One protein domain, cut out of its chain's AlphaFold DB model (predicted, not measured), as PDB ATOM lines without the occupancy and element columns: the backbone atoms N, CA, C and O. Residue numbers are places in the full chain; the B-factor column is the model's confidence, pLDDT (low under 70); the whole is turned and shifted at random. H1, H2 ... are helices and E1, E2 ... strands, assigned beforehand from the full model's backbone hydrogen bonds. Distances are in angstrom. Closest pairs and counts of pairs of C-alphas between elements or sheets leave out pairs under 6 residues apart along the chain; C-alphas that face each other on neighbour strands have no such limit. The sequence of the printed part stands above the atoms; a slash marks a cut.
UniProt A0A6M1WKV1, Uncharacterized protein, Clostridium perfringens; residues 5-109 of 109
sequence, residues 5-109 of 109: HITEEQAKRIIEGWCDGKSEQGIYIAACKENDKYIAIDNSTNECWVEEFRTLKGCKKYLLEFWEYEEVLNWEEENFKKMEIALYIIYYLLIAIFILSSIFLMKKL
ATOM      1  N   HIS A   5     210.153 119.321 228.210       92.56
ATOM      2  CA  HIS A   5     208.930 119.408 229.004       92.56
ATOM      3  C   HIS A   5     208.766 118.139 229.836       92.56
ATOM      4  O   HIS A   5     208.802 117.037 229.290       92.56
ATOM      5  N   ILE A   6     208.598 118.302 231.143       93.06
ATOM      6  CA  ILE A   6     208.584 117.203 232.111       93.06
ATOM      7  C   ILE A   6     207.418 117.344 233.094       93.06
ATOM      8  O   ILE A   6     206.756 118.381 233.160       93.06
ATOM      9  N   THR A   7     207.142 116.286 233.855       92.31
ATOM     10  CA  THR A   7     206.169 116.330 234.951       92.31
ATOM     11  C   THR A   7     206.769 116.962 236.206       92.31
ATOM     12  O   THR A   7     207.988 117.079 236.346       92.31
ATOM     13  N   GLU A   8     205.913 117.338 237.153       91.19
ATOM     14  CA  GLU A   8     206.347 117.862 238.448       91.19
ATOM     15  C   GLU A   8     207.184 116.837 239.238       91.19
ATOM     16  O   GLU A   8     208.197 117.185 239.839       91.19
ATOM     17  N   GLU A   9     206.835 115.549 239.181       91.50
ATOM     18  CA  GLU A   9     207.615 114.489 239.832       91.50
ATOM     19  C   GLU A   9     208.984 114.304 239.169       91.50
ATOM     20  O   GLU A   9     209.971 113.994 239.834       91.50
ATOM     21  N   GLN A  10     209.069 114.491 237.849       92.44
ATOM     22  CA  GLN A  10     210.350 114.511 237.145       92.44
ATOM     23  C   GLN A  10     211.193 115.722 237.554       92.44
ATOM     24  O   GLN A  10     212.388 115.547 237.775       92.44
ATOM     25  N   ALA A  11     210.587 116.901 237.710       92.19
ATOM     26  CA  ALA A  11     211.276 118.091 238.208       92.19
ATOM     27  C   ALA A  11     211.846 117.864 239.611       92.19
ATOM     28  O   ALA A  11     213.040 118.075 239.811       92.19
ATOM     29  N   LYS A  12     211.043 117.334 240.545       91.62
ATOM     30  CA  LYS A  12     211.497 116.985 241.905       91.62
ATOM     31  C   LYS A  12     212.705 116.047 241.868       91.62
ATOM     32  O   LYS A  12     213.731 116.355 242.461       91.62
ATOM     33  N   ARG A  13     212.640 114.974 241.068       92.44
ATOM     34  CA  ARG A  13     213.767 114.038 240.899       92.44
ATOM     35  C   ARG A  13     215.027 114.679 240.321       92.44
ATOM     36  O   ARG A  13     216.120 114.264 240.684       92.44
ATOM     37  N   ILE A  14     214.896 115.637 239.403       92.12
ATOM     38  CA  ILE A  14     216.049 116.345 238.827       92.12
ATOM     39  C   ILE A  14     216.692 117.251 239.876       92.12
ATOM     40  O   ILE A  14     217.909 117.216 240.025       92.12
ATOM     41  N   ILE A  15     215.886 118.008 240.623       90.19
ATOM     42  CA  ILE A  15     216.363 118.929 241.662       90.19
ATOM     43  C   ILE A  15     217.043 118.149 242.795       90.19
ATOM     44  O   ILE A  15     218.191 118.428 243.134       90.19
ATOM     45  N   GLU A  16     216.379 117.122 243.330       91.25
ATOM     46  CA  GLU A  16     216.934 116.254 244.379       91.25
ATOM     47  C   GLU A  16     218.169 115.494 243.881       91.25
ATOM     48  O   GLU A  16     219.197 115.442 244.553       91.25
ATOM     49  N   GLY A  17     218.096 114.947 242.665       90.06
ATOM     50  CA  GLY A  17     219.202 114.227 242.048       90.06
ATOM     51  C   GLY A  17     220.420 115.110 241.784       90.06
ATOM     52  O   GLY A  17     221.535 114.595 241.793       90.06
ATOM     53  N   TRP A  18     220.242 116.415 241.566       91.38
ATOM     54  CA  TRP A  18     221.354 117.345 241.375       91.38
ATOM     55  C   TRP A  18     222.143 117.542 242.670       91.38
ATOM     56  O   TRP A  18     223.370 117.455 242.640       91.38
ATOM     57  N   CYS A  19     221.457 117.680 243.813       83.19
ATOM     58  CA  CYS A  19     222.094 117.740 245.135       83.19
ATOM     59  C   CYS A  19     222.980 116.511 245.415       83.19
ATOM     60  O   CYS A  19     224.015 116.624 246.069       83.19
ATOM     61  N   ASP A  20     222.597 115.353 244.872       88.38
ATOM     62  CA  ASP A  20     223.323 114.084 244.995       88.38
ATOM     63  C   ASP A  20     224.347 113.828 243.867       88.38
ATOM     64  O   ASP A  20     224.984 112.769 243.843       88.38
ATOM     65  N   GLY A  21     224.486 114.740 242.895       84.00
ATOM     66  CA  GLY A  21     225.365 114.581 241.729       84.00
ATOM     67  C   GLY A  21     224.916 113.509 240.722       84.00
ATOM     68  O   GLY A  21     225.733 112.972 239.976       84.00
ATOM     69  N   LYS A  22     223.626 113.156 240.715       85.56
ATOM     70  CA  LYS A  22     223.015 112.079 239.908       85.56
ATOM     71  C   LYS A  22     222.010 112.574 238.862       85.56
ATOM     72  O   LYS A  22     221.397 111.751 238.184       85.56
ATOM     73  N   SER A  23     221.797 113.884 238.734       85.94
ATOM     74  CA  SER A  23     220.859 114.446 237.755       85.94
ATOM     75  C   SER A  23     221.436 114.471 236.341       85.94
ATOM     76  O   SER A  23     222.591 114.841 236.143       85.94
ATOM     77  N   GLU A  24     220.598 114.184 235.343       86.94
ATOM     78  CA  GLU A  24     220.903 114.524 233.951       86.94
ATOM     79  C   GLU A  24     220.956 116.056 233.801       86.94
ATOM     80  O   GLU A  24     220.074 116.756 234.300       86.94
ATOM     81  N   GLN A  25     221.994 116.569 233.133       90.50
ATOM     82  CA  GLN A  25     222.124 117.994 232.828       90.50
ATOM     83  C   GLN A  25     221.182 118.397 231.691       90.50
ATOM     84  O   GLN A  25     221.033 117.683 230.691       90.50
ATOM     85  N   GLY A  26     220.595 119.584 231.800       91.75
ATOM     86  CA  GLY A  26     219.752 120.139 230.757       91.75
ATOM     87  C   GLY A  26     218.951 121.356 231.193       91.75
ATOM     88  O   GLY A  26     219.161 121.949 232.243       91.75
ATOM     89  N   ILE A  27     218.009 121.721 230.327       93.31
ATOM     90  CA  ILE A  27     217.020 122.755 230.605       93.31
ATOM     91  C   ILE A  27     215.644 122.113 230.551       93.31
ATOM     92  O   ILE A  27     215.291 121.442 229.570       93.31
ATOM     93  N   TYR A  28     214.857 122.344 231.594       93.81
ATOM     94  CA  TYR A  28     213.575 121.696 231.795       93.81
ATOM     95  C   TYR A  28     212.484 122.706 232.137       93.81
ATOM     96  O   TYR A  28     212.724 123.725 232.782       93.81
ATOM     97  N   ILE A  29     211.260 122.393 231.716       94.31
ATOM     98  CA  ILE A  29     210.054 123.072 232.189       94.31
ATOM     99  C   ILE A  29     209.070 122.022 232.690       94.31
ATOM    100  O   ILE A  29     208.705 121.110 231.940       94.31
ATOM    101  N   ALA A  30     208.589 122.192 233.917       93.44
ATOM    102  CA  ALA A  30     207.484 121.418 234.465       93.44
ATOM    103  C   ALA A  30     206.251 122.294 234.667       93.44
ATOM    104  O   ALA A  30     206.360 123.443 235.083       93.44
ATOM    105  N   ALA A  31     205.070 121.744 234.403       87.94
ATOM    106  CA  ALA A  31     203.822 122.336 234.870       87.94
ATOM    107  C   ALA A  31     203.486 121.744 236.247       87.94
ATOM    108  O   ALA A  31     203.361 120.523 236.372       87.94
ATOM    109  N   CYS A  32     203.347 122.598 237.258       81.56
ATOM    110  CA  CYS A  32     202.888 122.227 238.591       81.56
ATOM    111  C   CYS A  32     201.363 122.335 238.634       81.56
ATOM    112  O   CYS A  32     200.799 123.414 238.435       81.56
ATOM    113  N   LYS A  33     200.694 121.204 238.875       68.31
ATOM    114  CA  LYS A  33     199.224 121.138 238.874       68.31
ATOM    115  C   LYS A  33     198.602 121.715 240.142       68.31
ATOM    116  O   LYS A  33     197.452 122.124 240.099       68.31
ATOM    117  N   GLU A  34     199.329 121.708 241.255       73.81
ATOM    118  CA  GLU A  34     198.789 122.134 242.553       73.81
ATOM    119  C   GLU A  34     198.751 123.659 242.699       73.81
ATOM    120  O   GLU A  34     197.842 124.189 243.332       73.81
ATOM    121  N   ASN A  35     199.699 124.365 242.075       75.75
ATOM    122  CA  ASN A  35     199.877 125.808 242.251       75.75
ATOM    123  C   ASN A  35     199.582 126.636 240.989       75.75
ATOM    124  O   ASN A  35     199.866 127.833 240.995       75.75
ATOM    125  N   ASP A  36     199.070 126.023 239.913       85.12
ATOM    126  CA  ASP A  36     198.860 126.664 238.598       85.12
ATOM    127  C   ASP A  36     200.098 127.443 238.104       85.12
ATOM    128  O   ASP A  36     200.017 128.519 237.507       85.12
ATOM    129  N   LYS A  37     201.282 126.886 238.372       91.69
ATOM    130  CA  LYS A  37     202.583 127.484 238.057       91.69
ATOM    131  C   LYS A  37     203.394 126.585 237.142       91.69
ATOM    132  O   LYS A  37     203.165 125.383 237.029       91.69
ATOM    133  N   TYR A  38     204.397 127.180 236.524       94.81
ATOM    134  CA  TYR A  38     205.419 126.496 235.759       94.81
ATOM    135  C   TYR A  38     206.758 126.643 236.473       94.81
ATOM    136  O   TYR A  38     207.100 127.726 236.939       94.81
ATOM    137  N   ILE A  39     207.511 125.552 236.540       94.94
ATOM    138  CA  ILE A  39     208.847 125.503 237.127       94.94
ATOM    139  C   ILE A  39     209.838 125.477 235.969       94.94
ATOM    140  O   ILE A  39     209.791 124.570 235.132       94.94
ATOM    141  N   ALA A  40     210.708 126.477 235.907       96.00
ATOM    142  CA  ALA A  40     211.858 126.524 235.021       96.00
ATOM    143  C   ALA A  40     213.075 125.978 235.770       96.00
ATOM    144  O   ALA A  40     213.353 126.408 236.885       96.00
ATOM    145  N   ILE A  41     213.787 125.035 235.158       95.00
ATOM    146  CA  ILE A  41     215.011 124.464 235.721       95.00
ATOM    147  C   ILE A  41     216.108 124.585 234.676       95.00
ATOM    148  O   ILE A  41     215.950 124.088 233.556       95.00
ATOM    149  N   ASP A  42     217.225 125.183 235.058       94.31
ATOM    150  CA  ASP A  42     218.468 125.118 234.304       94.31
ATOM    151  C   ASP A  42     219.555 124.522 235.197       94.31
ATOM    152  O   ASP A  42     220.045 125.154 236.128       94.31
ATOM    153  N   ASN A  43     219.893 123.264 234.909       92.94
ATOM    154  CA  ASN A  43     221.038 122.563 235.480       92.94
ATOM    155  C   ASN A  43     222.028 122.156 234.374       92.94
ATOM    156  O   ASN A  43     222.717 121.138 234.468       92.94
ATOM    157  N   SER A  44     222.051 122.907 233.270       89.06
ATOM    158  CA  SER A  44     222.936 122.635 232.135       89.06
ATOM    159  C   SER A  44     224.408 122.915 232.451       89.06
ATOM    160  O   SER A  44     225.293 122.481 231.713       89.06
ATOM    161  N   THR A  45     224.667 123.612 233.559       87.31
ATOM    162  CA  THR A  45     225.997 123.913 234.088       87.31
ATOM    163  C   THR A  45     226.245 123.150 235.401       87.31
ATOM    164  O   THR A  45     225.562 122.177 235.715       87.31
ATOM    165  N   ASN A  46     227.262 123.555 236.167       84.62
ATOM    166  CA  ASN A  46     227.486 123.035 237.520       84.62
ATOM    167  C   ASN A  46     226.575 123.684 238.574       84.62
ATOM    168  O   ASN A  46     226.661 123.310 239.740       84.62
ATOM    169  N   GLU A  47     225.727 124.629 238.180       88.00
ATOM    170  CA  GLU A  47     224.702 125.234 239.025       88.00
ATOM    171  C   GLU A  47     223.323 124.699 238.631       88.00
ATOM    172  O   GLU A  47     223.128 124.255 237.499       88.00
ATOM    173  N   CYS A  48     222.382 124.704 239.574       90.56
ATOM    174  CA  CYS A  48     220.988 124.340 239.338       90.56
ATOM    175  C   CYS A  48     220.111 125.517 239.746       90.56
ATOM    176  O   CYS A  48     219.871 125.746 240.934       90.56
ATOM    177  N   TRP A  49     219.663 126.272 238.749       93.50
ATOM    178  CA  TRP A  49     218.733 127.376 238.937       93.50
ATOM    179  C   TRP A  49     217.310 126.858 238.772       93.50
ATOM    180  O   TRP A  49     216.994 126.170 237.798       93.50
ATOM    181  N   VAL A  50     216.460 127.168 239.747       94.38
ATOM    182  CA  VAL A  50     215.067 126.725 239.796       94.38
ATOM    183  C   VAL A  50     214.206 127.937 240.089       94.38
ATOM    184  O   VAL A  50     214.307 128.503 241.171       94.38
ATOM    185  N   GLU A  51     213.346 128.303 239.145       95.88
ATOM    186  CA  GLU A  51     212.472 129.468 239.271       95.88
ATOM    187  C   GLU A  51     211.031 129.140 238.887       95.88
ATOM    188  O   GLU A  51     210.761 128.299 238.025       95.88
ATOM    189  N   GLU A  52     210.085 129.829 239.518       95.06
ATOM    190  CA  GLU A  52     208.655 129.635 239.285       95.06
ATOM    191  C   GLU A  52     208.020 130.820 238.558       95.06
ATOM    192  O   GLU A  52     208.182 131.975 238.954       95.06
ATOM    193  N   PHE A  53     207.198 130.519 237.552       95.81
ATOM    194  CA  PHE A  53     206.470 131.506 236.755       95.81
ATOM    195  C   PHE A  53     204.998 131.122 236.612       95.81
ATOM    196  O   PHE A  53     204.634 129.945 236.658       95.81
ATOM    197  N   ARG A  54     204.120 132.104 236.399       94.00
ATOM    198  CA  ARG A  54     202.683 131.848 236.189       94.00
ATOM    199  C   ARG A  54     202.399 131.307 234.794       94.00
ATOM    200  O   ARG A  54     201.379 130.662 234.570       94.00
ATOM    201  N   THR A  55     203.274 131.586 233.833       94.44
ATOM    202  CA  THR A  55     203.062 131.226 232.435       94.44
ATOM    203  C   THR A  55     204.244 130.465 231.853       94.44
ATOM    204  O   THR A  55     205.409 130.757 232.115       94.44
ATOM    205  N   LEU A  56     203.943 129.551 230.927       94.62
ATOM    206  CA  LEU A  56     204.961 128.890 230.110       94.62
ATOM    207  C   LEU A  56     205.837 129.899 229.343       94.62
ATOM    208  O   LEU A  56     207.002 129.633 229.047       94.62
ATOM    209  N   LYS A  57     205.268 131.054 228.980       95.38
ATOM    210  CA  LYS A  57     206.000 132.114 228.288       95.38
ATOM    211  C   LYS A  57     207.010 132.788 229.218       95.38
ATOM    212  O   LYS A  57     208.113 133.054 228.753       95.38
ATOM    213  N   GLY A  58     206.677 132.973 230.497       96.56
ATOM    214  CA  GLY A  58     207.607 133.426 231.532       96.56
ATOM    215  C   GLY A  58     208.829 132.511 231.631       96.56
ATOM    216  O   GLY A  58     209.948 132.974 231.425       96.56
ATOM    217  N   CYS A  59     208.621 131.194 231.757       96.19
ATOM    218  CA  CYS A  59     209.727 130.226 231.753       96.19
ATOM    219  C   CYS A  59     210.617 130.337 230.509       96.19
ATOM    220  O   CYS A  59     211.834 130.252 230.606       96.19
ATOM    221  N   LYS A  60     210.024 130.515 229.320       94.88
ATOM    222  CA  LYS A  60     210.795 130.656 228.075       94.88
ATOM    223  C   LYS A  60     211.606 131.950 228.039       94.88
ATOM    224  O   LYS A  60     212.725 131.917 227.545       94.88
ATOM    225  N   LYS A  61     211.068 133.057 228.557       96.31
ATOM    226  CA  LYS A  61     211.813 134.317 228.666       96.31
ATOM    227  C   LYS A  61     213.030 134.167 229.567       96.31
ATOM    228  O   LYS A  61     214.125 134.528 229.158       96.31
ATOM    229  N   TYR A  62     212.841 133.552 230.727       96.69
ATOM    230  CA  TYR A  62     213.931 133.257 231.648       96.69
ATOM    231  C   TYR A  62     214.992 132.341 231.003       96.69
ATOM    232  O   TYR A  62     216.150 132.716 230.876       96.69
ATOM    233  N   LEU A  63     214.580 131.178 230.484       94.12
ATOM    234  CA  LEU A  63     215.503 130.128 230.026       94.12
ATOM    235  C   LEU A  63     216.129 130.353 228.639       94.12
ATOM    236  O   LEU A  63     217.178 129.785 228.347       94.12
ATOM    237  N   LEU A  64     215.458 131.073 227.733       92.62
ATOM    238  CA  LEU A  64     215.902 131.227 226.335       92.62
ATOM    239  C   LEU A  64     216.273 132.656 225.974       92.62
ATOM    240  O   LEU A  64     217.114 132.859 225.101       92.62
ATOM    241  N   GLU A  65     215.590 133.630 226.573       94.12
ATOM    242  CA  GLU A  65     215.856 135.048 226.333       94.12
ATOM    243  C   GLU A  65     216.796 135.627 227.400       94.12
ATOM    244  O   GLU A  65     217.219 136.768 227.242       94.12
ATOM    245  N   PHE A  66     217.153 134.841 228.428       92.38
ATOM    246  CA  PHE A  66     218.059 135.211 229.522       92.38
ATOM    247  C   PHE A  66     217.627 136.491 230.246       92.38
ATOM    248  O   PHE A  66     218.451 137.334 230.586       92.38
ATOM    249  N   TRP A  67     216.315 136.656 230.425       97.06
ATOM    250  CA  TRP A  67     215.769 137.724 231.259       97.06
ATOM    251  C   TRP A  67     215.996 137.389 232.727       97.06
ATOM    252  O   TRP A  67     215.855 136.228 233.120       97.06
ATOM    253  N   GLU A  68     216.261 138.406 233.539       96.50
ATOM    254  CA  GLU A  68     216.382 138.220 234.981       96.50
ATOM    255  C   GLU A  68     215.037 137.810 235.589       96.50
ATOM    256  O   GLU A  68     213.963 138.184 235.100       96.50
ATOM    257  N   TYR A  69     215.080 137.052 236.685       95.25
ATOM    258  CA  TYR A  69     213.878 136.543 237.352       95.25
ATOM    259  C   TYR A  69     212.858 137.659 237.641       95.25
ATOM    260  O   TYR A  69     211.686 137.561 237.263       95.25
ATOM    261  N   GLU A  70     213.321 138.766 238.228       97.25
ATOM    262  CA  GLU A  70     212.480 139.921 238.557       97.25
ATOM    263  C   GLU A  70     211.893 140.608 237.314       97.25
ATOM    264  O   GLU A  70     210.742 141.052 237.330       97.25
ATOM    265  N   GLU A  71     212.640 140.666 236.207       97.62
ATOM    266  CA  GLU A  71     212.154 141.241 234.948       97.62
ATOM    267  C   GLU A  71     211.006 140.415 234.369       97.62
ATOM    268  O   GLU A  71     210.007 140.968 233.894       97.62
ATOM    269  N   VAL A  72     211.112 139.084 234.436       97.75
ATOM    270  CA  VAL A  72     210.051 138.183 233.984       97.75
ATOM    271  C   VAL A  72     208.815 138.311 234.871       97.75
ATOM    272  O   VAL A  72     207.710 138.386 234.331       97.75
ATOM    273  N   LEU A  73     208.971 138.393 236.198       97.12
ATOM    274  CA  LEU A  73     207.838 138.587 237.111       97.12
ATOM    275  C   LEU A  73     207.096 139.901 236.838       97.12
ATOM    276  O   LEU A  73     205.870 139.895 236.697       97.12
ATOM    277  N   ASN A  74     207.832 141.006 236.697       97.94
ATOM    278  CA  ASN A  74     207.257 142.312 236.371       97.94
ATOM    279  C   ASN A  74     206.528 142.271 235.022       97.94
ATOM    280  O   ASN A  74     205.403 142.759 234.887       97.94
ATOM    281  N   TRP A  75     207.133 141.625 234.024       97.69
ATOM    282  CA  TRP A  75     206.514 141.432 232.720       97.69
ATOM    283  C   TRP A  75     205.231 140.595 232.800       97.69
ATOM    284  O   TRP A  75     204.236 140.951 232.161       97.69
ATOM    285  N   GLU A  76     205.201 139.500 233.565       96.62
ATOM    286  CA  GLU A  76     203.979 138.712 233.758       96.62
ATOM    287  C   GLU A  76     202.883 139.572 234.390       96.62
ATOM    288  O   GLU A  76     201.768 139.617 233.865       96.62
ATOM    289  N   GLU A  77     203.203 140.311 235.452       96.56
ATOM    290  CA  GLU A  77     202.254 141.188 236.138       96.56
ATOM    291  C   GLU A  77     201.666 142.252 235.199       96.56
ATOM    292  O   GLU A  77     200.445 142.436 235.150       96.56
ATOM    293  N   GLU A  78     202.501 142.916 234.399       97.00
ATOM    294  CA  GLU A  78     202.027 143.879 233.405       97.00
ATOM    295  C   GLU A  78     201.099 143.248 232.363       97.00
ATOM    296  O   GLU A  78     200.108 143.866 231.963       97.00
ATOM    297  N   ASN A  79     201.400 142.035 231.895       95.44
ATOM    298  CA  ASN A  79     200.543 141.353 230.927       95.44
ATOM    299  C   ASN A  79     199.213 140.926 231.541       95.44
ATOM    300  O   ASN A  79     198.183 141.063 230.879       95.44
ATOM    301  N   PHE A  80     199.207 140.471 232.796       94.06
ATOM    302  CA  PHE A  80     197.966 140.185 233.513       94.06
ATOM    303  C   PHE A  80     197.108 141.445 233.657       94.06
ATOM    304  O   PHE A  80     195.926 141.399 233.320       94.06
ATOM    305  N   LYS A  81     197.701 142.589 234.025       96.50
ATOM    306  CA  LYS A  81     196.991 143.882 234.085       96.50
ATOM    307  C   LYS A  81     196.411 144.287 232.728       96.50
ATOM    308  O   LYS A  81     195.254 144.690 232.639       96.50
ATOM    309  N   LYS A  82     197.186 144.150 231.646       95.75
ATOM    310  CA  LYS A  82     196.712 144.434 230.277       95.75
ATOM    311  C   LYS A  82     195.536 143.533 229.892       95.75
ATOM    312  O   LYS A  82     194.570 144.013 229.301       95.75
ATOM    313  N   MET A  83     195.603 142.249 230.240       94.50
ATOM    314  CA  MET A  83     194.541 141.282 229.966       94.50
ATOM    315  C   MET A  83     193.272 141.580 230.769       94.50
ATOM    316  O   MET A  83     192.179 141.542 230.211       94.50
ATOM    317  N   GLU A  84     193.411 141.947 232.042       95.62
ATOM    318  CA  GLU A  84     192.296 142.372 232.890       95.62
ATOM    319  C   GLU A  84     191.582 143.600 232.303       95.62
ATOM    320  O   GLU A  84     190.365 143.584 232.114       95.62
ATOM    321  N   ILE A  85     192.336 144.634 231.915       97.31
ATOM    322  CA  ILE A  85     191.778 145.836 231.275       97.31
ATOM    323  C   ILE A  85     191.037 145.475 229.981       97.31
ATOM    324  O   ILE A  85     189.919 145.942 229.755       97.31
ATOM    325  N   ALA A  86     191.627 144.626 229.135       97.56
ATOM    326  CA  ALA A  86     190.996 144.192 227.894       97.56
ATOM    327  C   ALA A  86     189.676 143.443 228.146       97.56
ATOM    328  O   ALA A  86     188.689 143.692 227.449       97.56
ATOM    329  N   LEU A  87     189.626 142.579 229.165       97.50
ATOM    330  CA  LEU A  87     188.409 141.868 229.559       97.50
ATOM    331  C   LEU A  87     187.314 142.830 230.024       97.50
ATOM    332  O   LEU A  87     186.168 142.685 229.596       97.50
ATOM    333  N   TYR A  88     187.653 143.847 230.821       97.75
ATOM    334  CA  TYR A  88     186.691 144.881 231.211       97.75
ATOM    335  C   TYR A  88     186.142 145.643 230.004       97.75
ATOM    336  O   TYR A  88     184.933 145.854 229.909       97.75
ATOM    337  N   ILE A  89     187.001 146.021 229.053       98.00
ATOM    338  CA  ILE A  89     186.568 146.705 227.827       98.00
ATOM    339  C   ILE A  89     185.583 145.827 227.046       98.00
ATOM    340  O   ILE A  89     184.506 146.295 226.675       98.00
ATOM    341  N   ILE A  90     185.913 144.549 226.833       98.12
ATOM    342  CA  ILE A  90     185.038 143.597 226.133       98.12
ATOM    343  C   ILE A  90     183.699 143.457 226.865       98.12
ATOM    344  O   ILE A  90     182.647 143.510 226.230       98.12
ATOM    345  N   TYR A  91     183.724 143.329 228.192       97.94
ATOM    346  CA  TYR A  91     182.521 143.217 229.012       97.94
ATOM    347  C   TYR A  91     181.574 144.412 228.821       97.94
ATOM    348  O   TYR A  91     180.388 144.224 228.540       97.94
ATOM    349  N   TYR A  92     182.089 145.644 228.878       98.12
ATOM    350  CA  TYR A  92     181.264 146.838 228.663       98.12
ATOM    351  C   TYR A  92     180.769 146.976 227.220       98.12
ATOM    352  O   TYR A  92     179.633 147.405 227.006       98.12
ATOM    353  N   LEU A  93     181.569 146.572 226.228       98.31
ATOM    354  CA  LEU A  93     181.127 146.533 224.833       98.31
ATOM    355  C   LEU A  93     179.961 145.554 224.640       98.31
ATOM    356  O   LEU A  93     178.992 145.892 223.961       98.31
ATOM    357  N   LEU A  94     180.005 144.378 225.273       98.12
ATOM    358  CA  LEU A  94     178.914 143.401 225.221       98.12
ATOM    359  C   LEU A  94     177.625 143.944 225.851       98.12
ATOM    360  O   LEU A  94     176.553 143.788 225.265       98.12
ATOM    361  N   ILE A  95     177.721 144.638 226.991       98.00
ATOM    362  CA  ILE A  95     176.567 145.311 227.612       98.00
ATOM    363  C   ILE A  95     175.981 146.359 226.663       98.00
ATOM    364  O   ILE A  95     174.766 146.397 226.461       98.00
ATOM    365  N   ALA A  96     176.826 147.192 226.052       97.94
ATOM    366  CA  ALA A  96     176.370 148.220 225.123       97.94
ATOM    367  C   ALA A  96     175.653 147.611 223.908       97.94
ATOM    368  O   ALA A  96     174.567 148.068 223.545       97.94
ATOM    369  N   ILE A  97     176.209 146.544 223.324       97.94
ATOM    370  CA  ILE A  97     175.578 145.799 222.226       97.94
ATOM    371  C   ILE A  97     174.211 145.265 222.664       97.94
ATOM    372  O   ILE A  97     173.226 145.481 221.962       97.94
ATOM    373  N   PHE A  98     174.121 144.638 223.839       97.50
ATOM    374  CA  PHE A  98     172.866 144.096 224.360       97.50
ATOM    375  C   PHE A  98     171.784 145.173 224.547       97.50
ATOM    376  O   PHE A  98     170.631 144.976 224.147       97.50
ATOM    377  N   ILE A  99     172.149 146.336 225.098       96.94
ATOM    378  CA  ILE A  99     171.233 147.476 225.259       96.94
ATOM    379  C   ILE A  99     170.748 147.970 223.891       96.94
ATOM    380  O   ILE A  99     169.544 148.137 223.686       96.94
ATOM    381  N   LEU A 100     171.660 148.163 222.932       96.81
ATOM    382  CA  LEU A 100     171.317 148.625 221.584       96.81
ATOM    383  C   LEU A 100     170.402 147.634 220.855       96.81
ATOM    384  O   LEU A 100     169.408 148.047 220.250       96.81
ATOM    385  N   SER A 101     170.688 146.334 220.950       95.44
ATOM    386  CA  SER A 101     169.832 145.280 220.400       95.44
ATOM    387  C   SER A 101     168.440 145.291 221.032       95.44
ATOM    388  O   SER A 101     167.447 145.190 220.314       95.44
ATOM    389  N   SER A 102     168.348 145.486 222.350       95.44
ATOM    390  CA  SER A 102     167.067 145.565 223.063       95.44
ATOM    391  C   SER A 102     166.234 146.768 222.611       95.44
ATOM    392  O   SER A 102     165.047 146.627 222.323       95.44
ATOM    393  N   ILE A 103     166.854 147.944 222.464       95.81
ATOM    394  CA  ILE A 103     166.189 149.153 221.948       95.81
ATOM    395  C   ILE A 103     165.690 148.938 220.515       95.81
ATOM    396  O   ILE A 103     164.570 149.326 220.181       95.81
ATOM    397  N   PHE A 104     166.508 148.320 219.661       94.50
ATOM    398  CA  PHE A 104     166.125 148.014 218.285       94.50
ATOM    399  C   PHE A 104     164.917 147.073 218.213       94.50
ATOM    400  O   PHE A 104     164.011 147.309 217.414       94.50
ATOM    401  N   LEU A 105     164.886 146.038 219.057       93.31
ATOM    402  CA  LEU A 105     163.760 145.107 219.144       93.31
ATOM    403  C   LEU A 105     162.482 145.808 219.615       93.31
ATOM    404  O   LEU A 105     161.443 145.634 218.986       93.31
ATOM    405  N   MET A 106     162.565 146.656 220.645       90.44
ATOM    406  CA  MET A 106     161.410 147.427 221.130       90.44
ATOM    407  C   MET A 106     160.841 148.380 220.075       90.44
ATOM    408  O   MET A 106     159.638 148.577 220.040       90.44
ATOM    409  N   LYS A 107     161.674 148.956 219.197       82.06
ATOM    410  CA  LYS A 107     161.204 149.823 218.100       82.06
ATOM    411  C   LYS A 107     160.476 149.081 216.972       82.06
ATOM    412  O   LYS A 107     159.875 149.740 216.128       82.06
ATOM    413  N   LYS A 108     160.614 147.757 216.886       69.88
ATOM    414  CA  LYS A 108     159.971 146.927 215.855       69.88
ATOM    415  C   LYS A 108     158.653 146.289 216.311       69.88
ATOM    416  O   LYS A 108     157.950 145.761 215.453       69.88
ATOM    417  N   LEU A 109     158.369 146.305 217.614       61.28
ATOM    418  CA  LEU A 109     157.070 145.976 218.209       61.28
ATOM    419  C   LEU A 109     156.148 147.199 218.167       61.28
ATOM    420  O   LEU A 109     154.933 146.979 217.981       61.28
TER     421      LEU A 109
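Overview. This is residues 5 to 109 of the 109 residues of an uncharacterized protein of Clostridium perfringens (UniProt A0A6M1WKV1). A small body, one sheet of three strands with H1 over one face and H2 over the other, has a single long helix, H3, running out of it as an arm. H3 starts beside H2, and its far part sticks out: residues 81 to 109, of which 81 to 106 belong to H3, stand free of the body, which without them spans 39 by 26 by 16 A. The printed part has 105 residues, with three named helices and three named strands in the order H1 E1 E2 E3 H2 H3; the sheet's order is E1 - E2 - E3, antiparallel throughout, and the class is mixed, helices and strands. The whole is extended, with a radius of gyration of the C-alphas of 22.1 A and spans of 78 by 26 by 17 A.

Arrangement. Residues 5 to 6 pair in parallel with residues 29 to 30 of E1, residues 27 to 32. H1, residues 8 to 19, is on the sheet formed by E1, E2, residues 37 to 42, and E3, residues 49 to 53, at a height over the sheet of 9.9 A. It runs slantwise to the strands, at 33 degrees to E2 on the local plane; its closest C-alphas to E1 are those of Glu 8 and Ala 30, 5.5 A. The three strands form a meander, each strand the antiparallel neighbour of the one before. In the hairpin E1 and E2, N 30 and O 39 are within hydrogen-bond range at 2.9 A; in the hairpin E2 and E3, N 40 and O 51 are at 2.8 A. H2, residues 56 to 65, is on the opposite face from H1, giving three layers, helices on both faces of a sheet. Its height over the sheet is 8.8 A, and it runs along the strands, at 13 degrees to E2 on the local plane; the closest C-alphas of H2 and E2 are those of Cys 59 and Ala 40, 5.4 A. H3, residues 69 to 106, touches H2 with residues 69 to 76 alone, the closest C-alphas being those of Gly 58 and Val 72, 5.9 A. H2 and H3 form a helical hairpin at a steep tilt of 39 degrees, opposite ways. With the same residues H3 only grazes the sheet. H1 is apart from H2 and H3. In H1, H2 and H3 every O i to N i+4 pair is within hydrogen-bond range.

Along the chain. H1 begins at C-alpha 8, (206.347, 117.862, 238.448), and is 17.1 A long from first to last C-alpha. E1 measures 16.2 A, E2 16.5 A, E3 13.1 A and H2 13.1 A. H3 begins at C-alpha 69, (213.878, 136.543, 237.352), and ends 56.0 A away at C-alpha 106, (161.410, 147.427, 221.130).

Size, cuts and confidence. The C-alphas of Gly 21 and Leu 109, the two farthest apart, are 78.8 A apart. The body without residues 81 to 109 spans 39 by 26 by 16 A. The printed part has no cut and no long link. Its mean pLDDT is 92.5; residue 33 and residues 108 to 109 are under 70.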